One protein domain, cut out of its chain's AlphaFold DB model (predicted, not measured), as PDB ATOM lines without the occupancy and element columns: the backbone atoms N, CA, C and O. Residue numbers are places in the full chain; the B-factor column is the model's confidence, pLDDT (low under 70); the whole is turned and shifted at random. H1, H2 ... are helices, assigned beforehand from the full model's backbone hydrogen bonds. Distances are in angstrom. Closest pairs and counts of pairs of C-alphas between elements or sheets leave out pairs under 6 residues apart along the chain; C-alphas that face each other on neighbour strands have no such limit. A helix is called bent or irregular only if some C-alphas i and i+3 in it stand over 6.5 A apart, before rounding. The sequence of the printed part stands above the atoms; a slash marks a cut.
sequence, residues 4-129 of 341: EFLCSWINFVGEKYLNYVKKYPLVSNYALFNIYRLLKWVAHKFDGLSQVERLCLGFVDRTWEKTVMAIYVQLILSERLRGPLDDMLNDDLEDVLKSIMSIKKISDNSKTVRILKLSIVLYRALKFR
ATOM      1  N   GLU A   4      53.712 112.144 153.161       80.94
ATOM      2  CA  GLU A   4      53.697 111.435 151.877       80.94
ATOM      3  C   GLU A   4      53.204 112.320 150.726       80.94
ATOM      4  O   GLU A   4      53.813 112.369 149.653       80.94
ATOM      5  N   PHE A   5      52.132 113.088 150.959       83.25
ATOM      6  CA  PHE A   5      51.617 114.039 149.975       83.25
ATOM      7  C   PHE A   5      52.658 115.117 149.652       83.25
ATOM      8  O   PHE A   5      52.896 115.423 148.481       83.25
ATOM      9  N   LEU A   6      53.329 115.644 150.683       85.06
ATOM     10  CA  LEU A   6      54.395 116.633 150.527       85.06
ATOM     11  C   LEU A   6      55.592 116.057 149.748       85.06
ATOM     12  O   LEU A   6      56.103 116.709 148.838       85.06
ATOM     13  N   CYS A   7      55.995 114.815 150.029       83.19
ATOM     14  CA  CYS A   7      57.054 114.112 149.300       83.19
ATOM     15  C   CYS A   7      56.720 113.896 147.825       83.19
ATOM     16  O   CYS A   7      57.574 114.105 146.960       83.19
ATOM     17  N   SER A   8      55.481 113.503 147.523       85.06
ATOM     18  CA  SER A   8      55.021 113.343 146.145       85.06
ATOM     19  C   SER A   8      55.100 114.668 145.375       85.06
ATOM     20  O   SER A   8      55.627 114.705 144.260       85.06
ATOM     21  N   TRP A   9      54.686 115.768 146.013       86.12
ATOM     22  CA  TRP A   9      54.777 117.121 145.461       86.12
ATOM     23  C   TRP A   9      56.215 117.585 145.230       86.12
ATOM     24  O   TRP A   9      56.517 118.109 144.160       86.12
ATOM     25  N   ILE A  10      57.121 117.356 146.185       85.81
ATOM     26  CA  ILE A  10      58.548 117.676 146.029       85.81
ATOM     27  C   ILE A  10      59.111 117.015 144.766       85.81
ATOM     28  O   ILE A  10      59.795 117.672 143.979       85.81
ATOM     29  N   ASN A  11      58.803 115.734 144.554       83.62
ATOM     30  CA  ASN A  11      59.275 115.000 143.383       83.62
ATOM     31  C   ASN A  11      58.650 115.534 142.091       83.62
ATOM     32  O   ASN A  11      59.365 115.756 141.120       83.62
ATOM     33  N   PHE A  12      57.338 115.782 142.082       86.06
ATOM     34  CA  PHE A  12      56.644 116.331 140.918       86.06
ATOM     35  C   PHE A  12      57.220 117.688 140.490       86.06
ATOM     36  O   PHE A  12      57.561 117.877 139.323       86.06
ATOM     37  N   VAL A  13      57.382 118.620 141.435       84.69
ATOM     38  CA  VAL A  13      57.929 119.956 141.159       84.69
ATOM     39  C   VAL A  13      59.389 119.859 140.711       84.69
ATOM     40  O   VAL A  13      59.777 120.534 139.760       84.69
ATOM     41  N   GLY A  14      60.187 118.990 141.342       81.25
ATOM     42  CA  GLY A  14      61.576 118.744 140.951       81.25
ATOM     43  C   GLY A  14      61.712 118.215 139.520       81.25
ATOM     44  O   GLY A  14      62.503 118.746 138.746       81.25
ATOM     45  N   GLU A  15      60.904 117.224 139.136       82.75
ATOM     46  CA  GLU A  15      60.884 116.694 137.765       82.75
ATOM     47  C   GLU A  15      60.441 117.747 136.745       82.75
ATOM     48  O   GLU A  15      61.062 117.887 135.692       82.75
ATOM     49  N   LYS A  16      59.392 118.523 137.054       83.25
ATOM     50  CA  LYS A  16      58.932 119.617 136.186       83.25
ATOM     51  C   LYS A  16      60.005 120.685 136.010       83.25
ATOM     52  O   LYS A  16      60.182 121.173 134.898       83.25
ATOM     53  N   TYR A  17      60.728 121.014 137.078       82.06
ATOM     54  CA  TYR A  17      61.830 121.964 137.020       82.06
ATOM     55  C   TYR A  17      62.996 121.448 136.178       82.06
ATOM     56  O   TYR A  17      63.444 122.167 135.290       82.06
ATOM     57  N   LEU A  18      63.443 120.203 136.384       77.06
ATOM     58  CA  LEU A  18      64.493 119.606 135.551       77.06
ATOM     59  C   LEU A  18      64.113 119.602 134.077       77.06
ATOM     60  O   LEU A  18      64.921 119.980 133.235       77.06
ATOM     61  N   ASN A  19      62.880 119.204 133.771       78.19
ATOM     62  CA  ASN A  19      62.426 119.155 132.392       78.19
ATOM     63  C   ASN A  19      62.365 120.553 131.761       78.19
ATOM     64  O   ASN A  19      62.692 120.712 130.591       78.19
ATOM     65  N   TYR A  20      61.987 121.572 132.541       76.56
ATOM     66  CA  TYR A  20      61.997 122.961 132.090       76.56
ATOM     67  C   TYR A  20      63.416 123.464 131.811       76.56
ATOM     68  O   TYR A  20      63.659 124.002 130.738       76.56
ATOM     69  N   VAL A  21      64.346 123.283 132.755       74.31
ATOM     70  CA  VAL A  21      65.722 123.791 132.625       74.31
ATOM     71  C   VAL A  21      66.465 123.112 131.481       74.31
ATOM     72  O   VAL A  21      67.160 123.800 130.745       74.31
ATOM     73  N   LYS A  22      66.299 121.797 131.296       71.62
ATOM     74  CA  LYS A  22      66.943 121.089 130.179       71.62
ATOM     75  C   LYS A  22      66.383 121.540 128.829       71.62
ATOM     76  O   LYS A  22      67.149 121.880 127.940       71.62
ATOM     77  N   LYS A  23      65.056 121.681 128.723       69.69
ATOM     78  CA  LYS A  23      64.398 122.151 127.495       69.69
ATOM     79  C   LYS A  23      64.692 123.621 127.162       69.69
ATOM     80  O   LYS A  23      64.676 123.999 125.996       69.69
ATOM     81  N   TYR A  24      64.919 124.460 128.173       70.94
ATOM     82  CA  TYR A  24      65.158 125.896 128.018       70.94
ATOM     83  C   TYR A  24      66.408 126.328 128.804       70.94
ATOM     84  O   TYR A  24      66.288 127.047 129.795       70.94
ATOM     85  N   PRO A  25      67.621 125.943 128.368       60.12
ATOM     86  CA  PRO A  25      68.846 126.144 129.150       60.12
ATOM     87  C   PRO A  25      69.189 127.624 129.375       60.12
ATOM     88  O   PRO A  25      69.813 127.976 130.374       60.12
ATOM     89  N   LEU A  26      68.730 128.511 128.484       59.28
ATOM     90  CA  LEU A  26      68.907 129.964 128.592       59.28
ATOM     91  C   LEU A  26      67.863 130.647 129.492       59.28
ATOM     92  O   LEU A  26      67.980 131.839 129.771       59.28
ATOM     93  N   VAL A  27      66.839 129.920 129.951       64.25
ATOM     94  CA  VAL A  27      65.760 130.458 130.786       64.25
ATOM     95  C   VAL A  27      65.690 129.653 132.077       64.25
ATOM     96  O   VAL A  27      65.197 128.532 132.115       64.25
ATOM     97  N   SER A  28      66.153 130.234 133.181       66.31
ATOM     98  CA  SER A  28      65.991 129.609 134.495       66.31
ATOM     99  C   SER A  28      64.627 129.961 135.090       66.31
ATOM    100  O   SER A  28      64.325 131.129 135.350       66.31
ATOM    101  N   ASN A  29      63.791 128.951 135.359       77.31
ATOM    102  CA  ASN A  29      62.554 129.136 136.123       77.31
ATOM    103  C   ASN A  29      62.854 129.178 137.627       77.31
ATOM    104  O   ASN A  29      62.567 128.238 138.375       77.31
ATOM    105  N   TYR A  30      63.443 130.292 138.064       80.69
ATOM    106  CA  TYR A  30      63.812 130.531 139.459       80.69
ATOM    107  C   TYR A  30      62.633 130.359 140.424       80.69
ATOM    108  O   TYR A  30      62.816 129.860 141.535       80.69
ATOM    109  N   ALA A  31      61.416 130.722 140.008       82.56
ATOM    110  CA  ALA A  31      60.217 130.556 140.823       82.56
ATOM    111  C   ALA A  31      59.948 129.074 141.131       82.56
ATOM    112  O   ALA A  31      59.809 128.699 142.295       82.56
ATOM    113  N   LEU A  32      59.951 128.216 140.106       84.44
ATOM    114  CA  LEU A  32      59.721 126.781 140.265       84.44
ATOM    115  C   LEU A  32      60.830 126.109 141.093       84.44
ATOM    116  O   LEU A  32      60.535 125.272 141.951       84.44
ATOM    117  N   PHE A  33      62.092 126.521 140.913       85.31
ATOM    118  CA  PHE A  33      63.202 126.021 141.731       85.31
ATOM    119  C   PHE A  33      63.073 126.408 143.206       85.31
ATOM    120  O   PHE A  33      63.295 125.582 144.095       85.31
ATOM    121  N   ASN A  34      62.693 127.658 143.483       86.44
ATOM    122  CA  ASN A  34      62.518 128.147 144.846       86.44
ATOM    123  C   ASN A  34      61.338 127.464 145.544       86.44
ATOM    124  O   ASN A  34      61.471 127.091 146.709       86.44
ATOM    125  N   ILE A  35      60.236 127.204 144.830       88.38
ATOM    126  CA  ILE A  35      59.121 126.391 145.342       88.38
ATOM    127  C   ILE A  35      59.624 124.995 145.720       88.38
ATOM    128  O   ILE A  35      59.391 124.532 146.834       88.38
ATOM    129  N   TYR A  36      60.378 124.340 144.836       88.50
ATOM    130  CA  TYR A  36      60.973 123.036 145.122       88.50
ATOM    131  C   TYR A  36      61.880 123.053 146.368       88.50
ATOM    132  O   TYR A  36      61.779 122.168 147.224       88.50
ATOM    133  N   ARG A  37      62.747 124.066 146.520       88.31
ATOM    134  CA  ARG A  37      63.602 124.223 147.714       88.31
ATOM    135  C   ARG A  37      62.777 124.447 148.979       88.31
ATOM    136  O   ARG A  37      63.083 123.832 150.002       88.31
ATOM    137  N   LEU A  38      61.740 125.280 148.903       89.94
ATOM    138  CA  LEU A  38      60.847 125.573 150.019       89.94
ATOM    139  C   LEU A  38      60.126 124.308 150.490       89.94
ATOM    140  O   LEU A  38      60.178 123.998 151.676       89.94
ATOM    141  N   LEU A  39      59.537 123.531 149.577       89.94
ATOM    142  CA  LEU A  39      58.845 122.286 149.922       89.94
ATOM    143  C   LEU A  39      59.776 121.293 150.638       89.94
ATOM    144  O   LEU A  39      59.392 120.711 151.651       89.94
ATOM    145  N   LYS A  40      61.027 121.147 150.174       89.94
ATOM    146  CA  LYS A  40      62.030 120.297 150.845       89.94
ATOM    147  C   LYS A  40      62.387 120.787 152.241       89.94
ATOM    148  O   LYS A  40      62.549 119.965 153.142       89.94
ATOM    149  N   TRP A  41      62.547 122.098 152.404       90.75
ATOM    150  CA  TRP A  41      62.839 122.703 153.699       90.75
ATOM    151  C   TRP A  41      61.678 122.503 154.674       90.75
ATOM    152  O   TRP A  41      61.915 122.088 155.804       90.75
ATOM    153  N   VAL A  42      60.438 122.713 154.217       90.50
ATOM    154  CA  VAL A  42      59.228 122.462 155.008       90.50
ATOM    155  C   VAL A  42      59.186 121.002 155.451       90.50
ATOM    156  O   VAL A  42      59.071 120.743 156.642       90.50
ATOM    157  N   ALA A  43      59.365 120.050 154.531       88.62
ATOM    158  CA  ALA A  43      59.374 118.627 154.867       88.62
ATOM    159  C   ALA A  43      60.459 118.283 155.902       88.62
ATOM    160  O   ALA A  43      60.161 117.654 156.909       88.62
ATOM    161  N   HIS A  44      61.682 118.787 155.712       90.06
ATOM    162  CA  HIS A  44      62.784 118.587 156.658       90.06
ATOM    163  C   HIS A  44      62.502 119.178 158.047       90.06
ATOM    164  O   HIS A  44      62.967 118.647 159.048       90.06
ATOM    165  N   LYS A  45      61.739 120.274 158.138       90.88
ATOM    166  CA  LYS A  45      61.327 120.834 159.432       90.88
ATOM    167  C   LYS A  45      60.324 119.954 160.177       90.88
ATOM    168  O   LYS A  45      60.283 120.043 161.398       90.88
ATOM    169  N   PHE A  46      59.555 119.127 159.470       88.31
ATOM    170  CA  PHE A  46      58.602 118.205 160.088       88.31
ATOM    171  C   PHE A  46      59.256 116.931 160.628       88.31
ATOM    172  O   PHE A  46      58.877 116.489 161.706       88.31
ATOM    173  N   ASP A  47      60.210 116.342 159.903       87.44
ATOM    174  CA  ASP A  47      60.752 115.010 160.226       87.44
ATOM    175  C   ASP A  47      62.258 114.976 160.534       87.44
ATOM    176  O   ASP A  47      62.758 113.969 161.027       87.44
ATOM    177  N   GLY A  48      63.000 116.048 160.248       88.88
ATOM    178  CA  GLY A  48      64.459 116.091 160.380       88.88
ATOM    179  C   GLY A  48      65.228 115.322 159.299       88.88
ATOM    180  O   GLY A  48      66.458 115.319 159.323       88.88
ATOM    181  N   LEU A  49      64.552 114.724 158.317       89.38
ATOM    182  CA  LEU A  49      65.148 113.850 157.307       89.38
ATOM    183  C   LEU A  49      65.459 114.601 156.012       89.38
ATOM    184  O   LEU A  49      64.835 115.616 155.663       89.38
ATOM    185  N   SER A  50      66.438 114.096 155.264       90.12
ATOM    186  CA  SER A  50      66.696 114.571 153.903       90.12
ATOM    187  C   SER A  50      65.668 114.002 152.916       90.12
ATOM    188  O   SER A  50      65.054 112.964 153.155       90.12
ATOM    189  N   GLN A  51      65.484 114.649 151.757       89.75
ATOM    190  CA  GLN A  51      64.566 114.119 150.738       89.75
ATOM    191  C   GLN A  51      65.023 112.765 150.179       89.75
ATOM    192  O   GLN A  51      64.184 111.925 149.873       89.75
ATOM    193  N   VAL A  52      66.336 112.554 150.052       88.88
ATOM    194  CA  VAL A  52      66.907 111.277 149.594       88.88
ATOM    195  C   VAL A  52      66.596 110.177 150.604       88.88
ATOM    196  O   VAL A  52      66.126 109.111 150.230       88.88
ATOM    197  N   GLU A  53      66.771 110.465 151.890       89.06
ATOM    198  CA  GLU A  53      66.473 109.514 152.956       89.06
ATOM    199  C   GLU A  53      64.982 109.175 153.041       89.06
ATOM    200  O   GLU A  53      64.628 108.001 153.100       89.06
ATOM    201  N   ARG A  54      64.096 110.173 152.930       89.75
ATOM    202  CA  ARG A  54      62.645 109.938 152.843       89.75
ATOM    203  C   ARG A  54      62.267 108.993 151.700       89.75
ATOM    204  O   ARG A  54      61.424 108.117 151.880       89.75
ATOM    205  N   LEU A  55      62.883 109.166 150.528       88.62
ATOM    206  CA  LEU A  55      62.655 108.297 149.372       88.62
ATOM    207  C   LEU A  55      63.097 106.857 149.657       88.62
ATOM    208  O   LEU A  55      62.331 105.930 149.407       88.62
ATOM    209  N   CYS A  56      64.284 106.670 150.236       85.12
ATOM    210  CA  CYS A  56      64.785 105.348 150.612       85.12
ATOM    211  C   CYS A  56      63.917 104.641 151.665       85.12
ATOM    212  O   CYS A  56      63.742 103.422 151.611       85.12
ATOM    213  N   LEU A  57      63.343 105.401 152.603       84.50
ATOM    214  CA  LEU A  57      62.450 104.884 153.643       84.50
ATOM    215  C   LEU A  57      61.030 104.580 153.139       84.50
ATOM    216  O   LEU A  57      60.224 104.050 153.897       84.50
ATOM    217  N   GLY A  58      60.719 104.873 151.872       79.12
ATOM    218  CA  GLY A  58      59.420 104.548 151.284       79.12
ATOM    219  C   GLY A  58      58.305 105.528 151.643       79.12
ATOM    220  O   GLY A  58      57.141 105.170 151.543       79.12
ATOM    221  N   PHE A  59      58.624 106.787 151.979       63.59
ATOM    222  CA  PHE A  59      57.625 107.849 152.229       63.59
ATOM    223  C   PHE A  59      56.814 108.235 150.976       63.59
ATOM    224  O   PHE A  59      56.073 109.217 150.965       63.59
ATOM    225  N   VAL A  60      57.003 107.510 149.878       66.19
ATOM    226  CA  VAL A  60      56.209 107.613 148.668       66.19
ATOM    227  C   VAL A  60      55.941 106.187 148.217       66.19
ATOM    228  O   VAL A  60      56.897 105.486 147.889       66.19
ATOM    229  N   ASP A  61      54.673 105.773 148.182       63.19
ATOM    230  CA  ASP A  61      54.261 104.471 147.645       63.19
ATOM    231  C   ASP A  61      54.600 104.401 146.148       63.19
ATOM    232  O   ASP A  61      53.849 104.824 145.264       63.19
ATOM    233  N   ARG A  62      55.818 103.947 145.857       69.44
ATOM    234  CA  ARG A  62      56.416 103.870 144.526       69.44
ATOM    235  C   ARG A  62      57.153 102.549 144.385       69.44
ATOM    236  O   ARG A  62      57.740 102.031 145.329       69.44
ATOM    237  N   THR A  63      57.149 102.041 143.162       81.38
ATOM    238  CA  THR A  63      58.026 100.945 142.757       81.38
ATOM    239  C   THR A  63      59.492 101.398 142.868       81.38
ATOM    240  O   THR A  63      59.782 102.599 142.797       81.38
ATOM    241  N   TRP A  64      60.431 100.475 143.090       79.25
ATOM    242  CA  TRP A  64      61.818 100.845 143.392       79.25
ATOM    243  C   TRP A  64      62.496 101.594 142.232       79.25
ATOM    244  O   TRP A  64      63.304 102.479 142.493       79.25
ATOM    245  N   GLU A  65      62.117 101.343 140.974       81.81
ATOM    246  CA  GLU A  65      62.642 102.027 139.779       81.81
ATOM    247  C   GLU A  65      62.283 103.516 139.838       81.81
ATOM    248  O   GLU A  65      63.105 104.398 139.589       81.81
ATOM    249  N   LYS A  66      61.042 103.818 140.245       82.75
ATOM    250  CA  LYS A  66      60.571 105.195 140.444       82.75
ATOM    251  C   LYS A  66      61.259 105.858 141.635       82.75
ATOM    252  O   LYS A  66      61.448 107.074 141.606       82.75
ATOM    253  N   THR A  67      61.616 105.094 142.664       87.00
ATOM    254  CA  THR A  67      62.381 105.588 143.818       87.00
ATOM    255  C   THR A  67      63.817 105.921 143.422       87.00
ATOM    256  O   THR A  67      64.266 107.033 143.690       87.00
ATOM    257  N   VAL A  68      64.496 105.024 142.706       86.62
ATOM    258  CA  VAL A  68      65.847 105.235 142.163       86.62
ATOM    259  C   VAL A  68      65.877 106.459 141.245       86.62
ATOM    260  O   VAL A  68      66.707 107.347 141.434       86.62
ATOM    261  N   MET A  69      64.909 106.598 140.330       83.69
ATOM    262  CA  MET A  69      64.807 107.800 139.489       83.69
ATOM    263  C   MET A  69      64.530 109.074 140.289       83.69
ATOM    264  O   MET A  69      65.072 110.133 139.973       83.69
ATOM    265  N   ALA A  70      63.687 109.008 141.322       86.12
ATOM    266  CA  ALA A  70      63.429 110.169 142.166       86.12
ATOM    267  C   ALA A  70      64.698 110.595 142.920       86.12
ATOM    268  O   ALA A  70      64.960 111.791 143.032       86.12
ATOM    269  N   ILE A  71      65.512 109.641 143.383       89.00
ATOM    270  CA  ILE A  71      66.804 109.917 144.018       89.00
ATOM    271  C   ILE A  71      67.782 110.503 143.001       89.00
ATOM    272  O   ILE A  71      68.375 111.537 143.292       89.00
ATOM    273  N   TYR A  72      67.882 109.941 141.794       85.44
ATOM    274  CA  TYR A  72      68.678 110.499 140.694       85.44
ATOM    275  C   TYR A  72      68.358 111.987 140.446       85.44
ATOM    276  O   TYR A  72      69.256 112.829 140.394       85.44
ATOM    277  N   VAL A  73      67.070 112.350 140.421       83.75
ATOM    278  CA  VAL A  73      66.617 113.752 140.338       83.75
ATOM    279  C   VAL A  73      67.105 114.592 141.523       83.75
ATOM    280  O   VAL A  73      67.535 115.733 141.338       83.75
ATOM    281  N   GLN A  74      67.053 114.052 142.746       87.94
ATOM    282  CA  GLN A  74      67.555 114.749 143.936       87.94
ATOM    283  C   GLN A  74      69.070 114.977 143.891       87.94
ATOM    284  O   GLN A  74      69.524 116.015 144.386       87.94
ATOM    285  N   LEU A  75      69.828 114.032 143.326       87.38
ATOM    286  CA  LEU A  75      71.277 114.137 143.152       87.38
ATOM    287  C   LEU A  75      71.609 115.285 142.190       87.38
ATOM    288  O   LEU A  75      72.285 116.227 142.602       87.38
ATOM    289  N   ILE A  76      71.021 115.295 140.985       81.62
ATOM    290  CA  ILE A  76      71.249 116.346 139.971       81.62
ATOM    291  C   ILE A  76      70.882 117.738 140.489       81.62
ATOM    292  O   ILE A  76      71.617 118.705 140.306       81.62
ATOM    293  N   LEU A  77      69.723 117.866 141.140       85.56
ATOM    294  CA  LEU A  77      69.223 119.165 141.599       85.56
ATOM    295  C   LEU A  77      69.956 119.712 142.828       85.56
ATOM    296  O   LEU A  77      69.616 120.791 143.326       85.56
ATOM    297  N   SER A  78      70.903 118.965 143.384       86.62
ATOM    298  CA  SER A  78      71.617 119.360 144.584       86.62
ATOM    299  C   SER A  78      72.925 120.073 144.258       86.62
ATOM    300  O   SER A  78      73.948 119.430 144.065       86.62
ATOM    301  N   GLU A  79      72.942 121.400 144.394       84.25
ATOM    302  CA  GLU A  79      74.167 122.214 144.276       84.25
ATOM    303  C   GLU A  79      75.309 121.714 145.178       84.25
ATOM    304  O   GLU A  79      76.461 121.680 144.762       84.25
ATOM    305  N   ARG A  80      74.986 121.248 146.392       87.56
ATOM    306  CA  ARG A  80      75.971 120.725 147.358       87.56
ATOM    307  C   ARG A  80      76.607 119.394 146.962       87.56
ATOM    308  O   ARG A  80      77.551 118.983 147.616       87.56
ATOM    309  N   LEU A  81      76.032 118.694 145.987       86.75
ATOM    310  CA  LEU A  81      76.536 117.401 145.535       86.75
ATOM    311  C   LEU A  81      77.305 117.507 144.219       86.75
ATOM    312  O   LEU A  81      77.791 116.484 143.773       86.75
ATOM    313  N   ARG A  82      77.450 118.703 143.624       81.38
ATOM    314  CA  ARG A  82      78.176 118.858 142.353       81.38
ATOM    315  C   ARG A  82      79.590 118.288 142.429       81.38
ATOM    316  O   ARG A  82      79.846 117.343 141.717       81.38
ATOM    317  N   GLY A  83      80.416 118.736 143.382       82.19
ATOM    318  CA  GLY A  83      81.782 118.213 143.560       82.19
ATOM    319  C   GLY A  83      81.843 116.679 143.628       82.19
ATOM    320  O   GLY A  83      82.359 116.070 142.703       82.19
ATOM    321  N   PRO A  84      81.198 116.035 144.623       83.38
ATOM    322  CA  PRO A  84      81.187 114.574 144.714       83.38
ATOM    323  C   PRO A  84      80.654 113.856 143.469       83.38
ATOM    324  O   PRO A  84      81.077 112.742 143.202       83.38
ATOM    325  N   LEU A  85      79.700 114.448 142.738       80.00
ATOM    326  CA  LEU A  85      79.143 113.873 141.509       80.00
ATOM    327  C   LEU A  85      80.008 114.144 140.266       80.00
ATOM    328  O   LEU A  85      79.900 113.389 139.303       80.00
ATOM    329  N   ASP A  86      80.826 115.196 140.272       75.69
ATOM    330  CA  ASP A  86      81.776 115.540 139.209       75.69
ATOM    331  C   ASP A  86      83.049 114.673 139.337       75.69
ATOM    332  O   ASP A  86      83.569 114.176 138.338       75.69
ATOM    333  N   ASP A  87      83.480 114.392 140.572       72.38
ATOM    334  CA  ASP A  87      84.647 113.553 140.892       72.38
ATOM    335  C   ASP A  87      84.374 112.037 140.720       72.38
ATOM    336  O   ASP A  87      85.296 111.219 140.657       72.38
ATOM    337  N   MET A  88      83.104 111.645 140.527       71.81
ATOM    338  CA  MET A  88      82.639 110.251 140.361       71.81
ATOM    339  C   MET A  88      83.319 109.445 139.246       71.81
ATOM    340  O   MET A  88      83.175 108.220 139.202       71.81
ATOM    341  N   LEU A  89      83.983 110.111 138.299       62.94
ATOM    342  CA  LEU A  89      84.705 109.448 137.213       62.94
ATOM    343  C   LEU A  89      86.021 108.820 137.683       62.94
ATOM    344  O   LEU A  89      86.449 107.832 137.086       62.94
ATOM    345  N   ASN A  90      86.637 109.385 138.722       67.00
ATOM    346  CA  ASN A  90      87.959 108.991 139.209       67.00
ATOM    347  C   ASN A  90      87.894 108.293 140.572       67.00
ATOM    348  O   ASN A  90      88.774 107.492 140.881       67.00
ATOM    349  N   ASP A  91      86.844 108.563 141.347       71.75
ATOM    350  CA  ASP A  91      86.714 108.074 142.716       71.75
ATOM    351  C   ASP A  91      86.039 106.692 142.804       71.75
ATOM    352  O   ASP A  91      85.227 106.286 141.957       71.75
ATOM    353  N   ASP A  92      86.368 105.966 143.876       81.19
ATOM    354  CA  ASP A  92      85.687 104.728 144.254       81.19
ATOM    355  C   ASP A  92      84.208 105.021 144.575       81.19
ATOM    356  O   ASP A  92      83.865 106.026 145.210       81.19
ATOM    357  N   LEU A  93      83.308 104.131 144.142       81.69
ATOM    358  CA  LEU A  93      81.869 104.232 144.405       81.69
ATOM    359  C   LEU A  93      81.571 104.411 145.902       81.69
ATOM    360  O   LEU A  93      80.645 105.138 146.272       81.69
ATOM    361  N   GLU A  94      82.344 103.747 146.757       84.75
ATOM    362  CA  GLU A  94      82.184 103.773 148.204       84.75
ATOM    363  C   GLU A  94      82.561 105.139 148.801       84.75
ATOM    364  O   GLU A  94      81.918 105.605 149.746       84.75
ATOM    365  N   ASP A  95      83.545 105.828 148.226       86.50
ATOM    366  CA  ASP A  95      83.962 107.158 148.680       86.50
ATOM    367  C   ASP A  95      82.938 108.226 148.282       86.50
ATOM    368  O   ASP A  95      82.523 109.049 149.111       86.50
ATOM    369  N   VAL A  96      82.421 108.142 147.054       87.12
ATOM    370  CA  VAL A  96      81.313 108.983 146.575       87.12
ATOM    371  C   VAL A  96      80.076 108.790 147.454       87.12
ATOM    372  O   VAL A  96      79.444 109.764 147.878       87.12
ATOM    373  N   LEU A  97      79.735 107.537 147.774       89.69
ATOM    374  CA  LEU A  97      78.618 107.212 148.655       89.69
ATOM    375  C   LEU A  97      78.783 107.861 150.034       89.69
ATOM    376  O   LEU A  97      77.870 108.556 150.491       89.69
ATOM    377  N   LYS A  98      79.937 107.670 150.686       89.94
ATOM    378  CA  LYS A  98      80.227 108.249 152.009       89.94
ATOM    379  C   LYS A  98      80.142 109.772 151.986       89.94
ATOM    380  O   LYS A  98      79.562 110.370 152.897       89.94
ATOM    381  N   SER A  99      80.653 110.401 150.929       90.75
ATOM    382  CA  SER A  99      80.567 111.849 150.728       90.75
ATOM    383  C   SER A  99      79.112 112.322 150.633       90.75
ATOM    384  O   SER A  99      78.690 113.217 151.375       90.75
ATOM    385  N   ILE A 100      78.289 111.663 149.805       91.00
ATOM    386  CA  ILE A 100      76.861 111.982 149.668       91.00
ATOM    387  C   ILE A 100      76.129 111.797 151.001       91.00
ATOM    388  O   ILE A 100      75.374 112.688 151.406       91.00
ATOM    389  N   MET A 101      76.350 110.677 151.695       91.38
ATOM    390  CA  MET A 101      75.716 110.388 152.984       91.38
ATOM    391  C   MET A 101      76.083 111.427 154.044       91.38
ATOM    392  O   MET A 101      75.192 111.917 154.738       91.38
ATOM    393  N   SER A 102      77.352 111.840 154.110       92.06
ATOM    394  CA  SER A 102      77.829 112.891 155.015       92.06
ATOM    395  C   SER A 102      77.181 114.250 154.714       92.06
ATOM    396  O   SER A 102      76.575 114.873 155.590       92.06
ATOM    397  N   ILE A 103      77.198 114.687 153.448       91.06
ATOM    398  CA  ILE A 103      76.629 115.981 153.024       91.06
ATOM    399  C   ILE A 103      75.113 116.030 153.244       91.06
ATOM    400  O   ILE A 103      74.552 117.080 153.588       91.06
ATOM    401  N   LYS A 104      74.427 114.909 153.007       89.31
ATOM    402  CA  LYS A 104      72.968 114.794 153.126       89.31
ATOM    403  C   LYS A 104      72.493 114.338 154.497       89.31
ATOM    404  O   LYS A 104      71.285 114.386 154.714       89.31
ATOM    405  N   LYS A 105      73.410 113.992 155.404       88.69
ATOM    406  CA  LYS A 105      73.127 113.465 156.746       88.69
ATOM    407  C   LYS A 105      72.192 112.252 156.709       88.69
ATOM    408  O   LYS A 105      71.226 112.198 157.458       88.69
ATOM    409  N   ILE A 106      72.453 111.335 155.782       88.19
ATOM    410  CA  ILE A 106      71.643 110.129 155.579       88.19
ATOM    411  C   ILE A 106      72.068 109.069 156.597       88.19
ATOM    412  O   ILE A 106      73.264 108.848 156.785       88.19
ATOM    413  N   SER A 107      71.098 108.410 157.232       86.50
ATOM    414  CA  SER A 107      71.364 107.295 158.143       86.50
ATOM    415  C   SER A 107      72.014 106.096 157.443       86.50
ATOM    416  O   SER A 107      71.671 105.737 156.312       86.50
ATOM    417  N   ASP A 108      72.929 105.437 158.155       84.81
ATOM    418  CA  ASP A 108      73.580 104.199 157.719       84.81
ATOM    419  C   ASP A 108      72.660 102.985 157.933       84.81
ATOM    420  O   ASP A 108      72.838 102.147 158.816       84.81
ATOM    421  N   ASN A 109      71.578 102.955 157.158       84.69
ATOM    422  CA  ASN A 109      70.664 101.825 157.075       84.69
ATOM    423  C   ASN A 109      70.982 101.023 155.809       84.69
ATOM    424  O   ASN A 109      71.013 101.586 154.714       84.69
ATOM    425  N   SER A 110      71.128  99.702 155.934       80.25
ATOM    426  CA  SER A 110      71.484  98.806 154.825       80.25
ATOM    427  C   SER A 110      70.582  98.948 153.591       80.25
ATOM    428  O   SER A 110      71.077  98.966 152.464       80.25
ATOM    429  N   LYS A 111      69.266  99.113 153.776       80.81
ATOM    430  CA  LYS A 111      68.314  99.332 152.676       80.81
ATOM    431  C   LYS A 111      68.526 100.697 152.021       80.81
ATOM    432  O   LYS A 111      68.551 100.792 150.795       80.81
ATOM    433  N   THR A 112      68.702 101.741 152.828       84.50
ATOM    434  CA  THR A 112      68.953 103.110 152.351       84.50
ATOM    435  C   THR A 112      70.245 103.194 151.555       84.50
ATOM    436  O   THR A 112      70.250 103.759 150.463       84.50
ATOM    437  N   VAL A 113      71.309 102.578 152.070       87.12
ATOM    438  CA  VAL A 113      72.617 102.505 151.424       87.12
ATOM    439  C   VAL A 113      72.515 101.807 150.072       87.12
ATOM    440  O   VAL A 113      72.991 102.354 149.086       87.12
ATOM    441  N   ARG A 114      71.835 100.658 149.972       84.56
ATOM    442  CA  ARG A 114      71.695  99.929 148.696       84.56
ATOM    443  C   ARG A 114      70.910 100.697 147.638       84.56
ATOM    444  O   ARG A 114      71.337 100.761 146.490       84.56
ATOM    445  N   ILE A 115      69.779 101.299 148.010       86.69
ATOM    446  CA  ILE A 115      68.978 102.105 147.073       86.69
ATOM    447  C   ILE A 115      69.787 103.322 146.602       86.69
ATOM    448  O   ILE A 115      69.755 103.679 145.420       86.69
ATOM    449  N   LEU A 116      70.537 103.950 147.511       88.75
ATOM    450  CA  LEU A 116      71.401 105.074 147.179       88.75
ATOM    451  C   LEU A 116      72.558 104.645 146.267       88.75
ATOM    452  O   LEU A 116      72.758 105.286 145.240       88.75
ATOM    453  N   LYS A 117      73.246 103.537 146.574       88.12
ATOM    454  CA  LYS A 117      74.280 102.930 145.719       88.12
ATOM    455  C   LYS A 117      73.752 102.675 144.314       88.12
ATOM    456  O   LYS A 117      74.344 103.157 143.357       88.12
ATOM    457  N   LEU A 118      72.596 102.024 144.181       86.38
ATOM    458  CA  LEU A 118      71.963 101.773 142.885       86.38
ATOM    459  C   LEU A 118      71.666 103.074 142.121       86.38
ATOM    460  O   LEU A 118      71.886 103.154 140.916       86.38
ATOM    461  N   SER A 119      71.213 104.115 142.824       87.88
ATOM    462  CA  SER A 119      70.946 105.429 142.225       87.88
ATOM    463  C   SER A 119      72.219 106.141 141.765       87.88
ATOM    464  O   SER A 119      72.201 106.809 140.734       87.88
ATOM    465  N   ILE A 120      73.321 105.987 142.502       86.75
ATOM    466  CA  ILE A 120      74.644 106.506 142.137       86.75
ATOM    467  C   ILE A 120      75.208 105.717 140.954       86.75
ATOM    468  O   ILE A 120      75.715 106.320 140.018       86.75
ATOM    469  N   VAL A 121      75.075 104.392 140.940       84.94
ATOM    470  CA  VAL A 121      75.500 103.548 139.816       84.94
ATOM    471  C   VAL A 121      74.717 103.891 138.552       84.94
ATOM    472  O   VAL A 121      75.319 104.054 137.498       84.94
ATOM    473  N   LEU A 122      73.397 104.075 138.648       83.50
ATOM    474  CA  LEU A 122      72.594 104.557 137.526       83.50
ATOM    475  C   LEU A 122      73.026 105.965 137.105       83.50
ATOM    476  O   LEU A 122      73.139 106.232 135.913       83.50
ATOM    477  N   TYR A 123      73.286 106.858 138.067       81.25
ATOM    478  CA  TYR A 123      73.796 108.191 137.761       81.25
ATOM    479  C   TYR A 123      75.101 108.118 136.985       81.25
ATOM    480  O   TYR A 123      75.212 108.767 135.950       81.25
ATOM    481  N   ARG A 124      76.035 107.282 137.453       79.38
ATOM    482  CA  ARG A 124      77.283 106.978 136.768       79.38
ATOM    483  C   ARG A 124      76.953 106.470 135.383       79.38
ATOM    484  O   ARG A 124      77.250 107.178 134.456       79.38
ATOM    485  N   ALA A 125      76.248 105.364 135.203       77.25
ATOM    486  CA  ALA A 125      75.992 104.803 133.878       77.25
ATOM    487  C   ALA A 125      75.290 105.768 132.894       77.25
ATOM    488  O   ALA A 125      75.585 105.740 131.706       77.25
ATOM    489  N   LEU A 126      74.408 106.655 133.372       74.75
ATOM    490  CA  LEU A 126      73.764 107.685 132.543       74.75
ATOM    491  C   LEU A 126      74.670 108.893 132.241       74.75
ATOM    492  O   LEU A 126      74.478 109.547 131.222       74.75
ATOM    493  N   LYS A 127      75.614 109.232 133.130       70.75
ATOM    494  CA  LYS A 127      76.595 110.323 132.943       70.75
ATOM    495  C   LYS A 127      77.942 109.838 132.392       70.75
ATOM    496  O   LYS A 127      78.747 110.645 131.941       70.75
ATOM    497  N   PHE A 128      78.211 108.542 132.458       62.50
ATOM    498  CA  PHE A 128      79.491 107.912 132.185       62.50
ATOM    499  C   PHE A 128      79.553 107.513 130.719       62.50
ATOM    500  O   PHE A 128      78.925 106.554 130.281       62.50
ATOM    501  N   ARG A 129      80.397 108.262 130.015       55.41
ATOM    502  CA  ARG A 129      81.539 107.806 129.215       55.41
ATOM    503  C   ARG A 129      81.334 106.740 128.141       55.41
ATOM    504  O   ARG A 129      81.844 106.996 127.076       55.41
TER     505      ARG A 129
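This is residues 4 to 129 of the 341 residues of the protein "ELMO domain-containing protein" of Trichomonascus ciferrii (UniProt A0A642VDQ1). Three helical hairpins follow one another across the domain: H1 and H2 at one end, H3 and H4 in the middle, H5 and H6 at the other end. The last helix, H7, packs across H4 beside the third hairpin, and H1 and H7 run much the same way on either side of H4. The printed part has 126 residues with seven named helices, H1 to H7 in chain order, and no named strand; the class is all helix. It is compact, with a radius of gyration of the C-alphas of 14.1 A and spans of 36 by 34 by 25 A.

Begin with the longest helix, H1, residues 4 to 23. It forms a hairpin with H2, residues 30 to 47; they touch at a shallow tilt of 25 degrees, opposite ways, closest at the C-alphas of Val 13 and Tyr 36, 5.9 A. With residues 11 to 18 alone, H1 touches H4, residues 64 to 76, at a steep tilt of 58 degrees; look at the C-alphas of Asn 11 and Ala 70, the closest, 6.5 A apart. H3, residues 51 to 56, forms a hairpin with H4, closest at the C-alphas of Val 52 and Ile 71, 5.7 A. H7, residues 110 to 127, touches H4 with residues 115 to 123 alone, at a steep tilt of 65 degrees, closest at the C-alphas of Val 68 and Ser 119, 5.1 A. H7 also touches H3, closest at the C-alphas of Cys 56 and Thr 112, 5.0 A. Farther on, H6, residues 93 to 104, touches H7 at a steep tilt of 69 degrees, only just short of about perpendicular; the C-alphas of Leu 97 and Lys 117 are closest, 6.8 A. H5, residues 79 to 89, forms a hairpin with H6, closest at the C-alphas of Pro 84 and Val 96, 5.9 A. H1 stays apart from H5, H6 and H7. Every O i to N i+4 pair is within hydrogen-bond range in H1, H2, H3, H4, H6 and H7; in H5 3 of 7 are, beside 3 of 8 O i to N i+3 pairs.

Find C-alpha 4 at (53.697, 111.435, 151.877); from there H1 runs 28.7 A to C-alpha 23. H2 covers 26.1 A, H4 18.5 A and H6 16.3 A, and H3 is six residues long. H5, 18.0 A, is irregular: C-alphas 80 and 83 are 7.4 A apart. H7 runs 25.3 A to C-alpha 127 at (76.595, 110.323, 132.943).

The two C-alphas farthest apart, those of Leu 26 and Ser 110, are 40.8 A apart. The printed part has no cut, and no link is long. Residues 22 to 27, of which 22 to 23 belong to H1, stand free. The mean pLDDT of the printed part is 82.4; it is under 70 at residue 23 and residues 25 to 28, 59 to 62, 89 to 90 and 128 to 129.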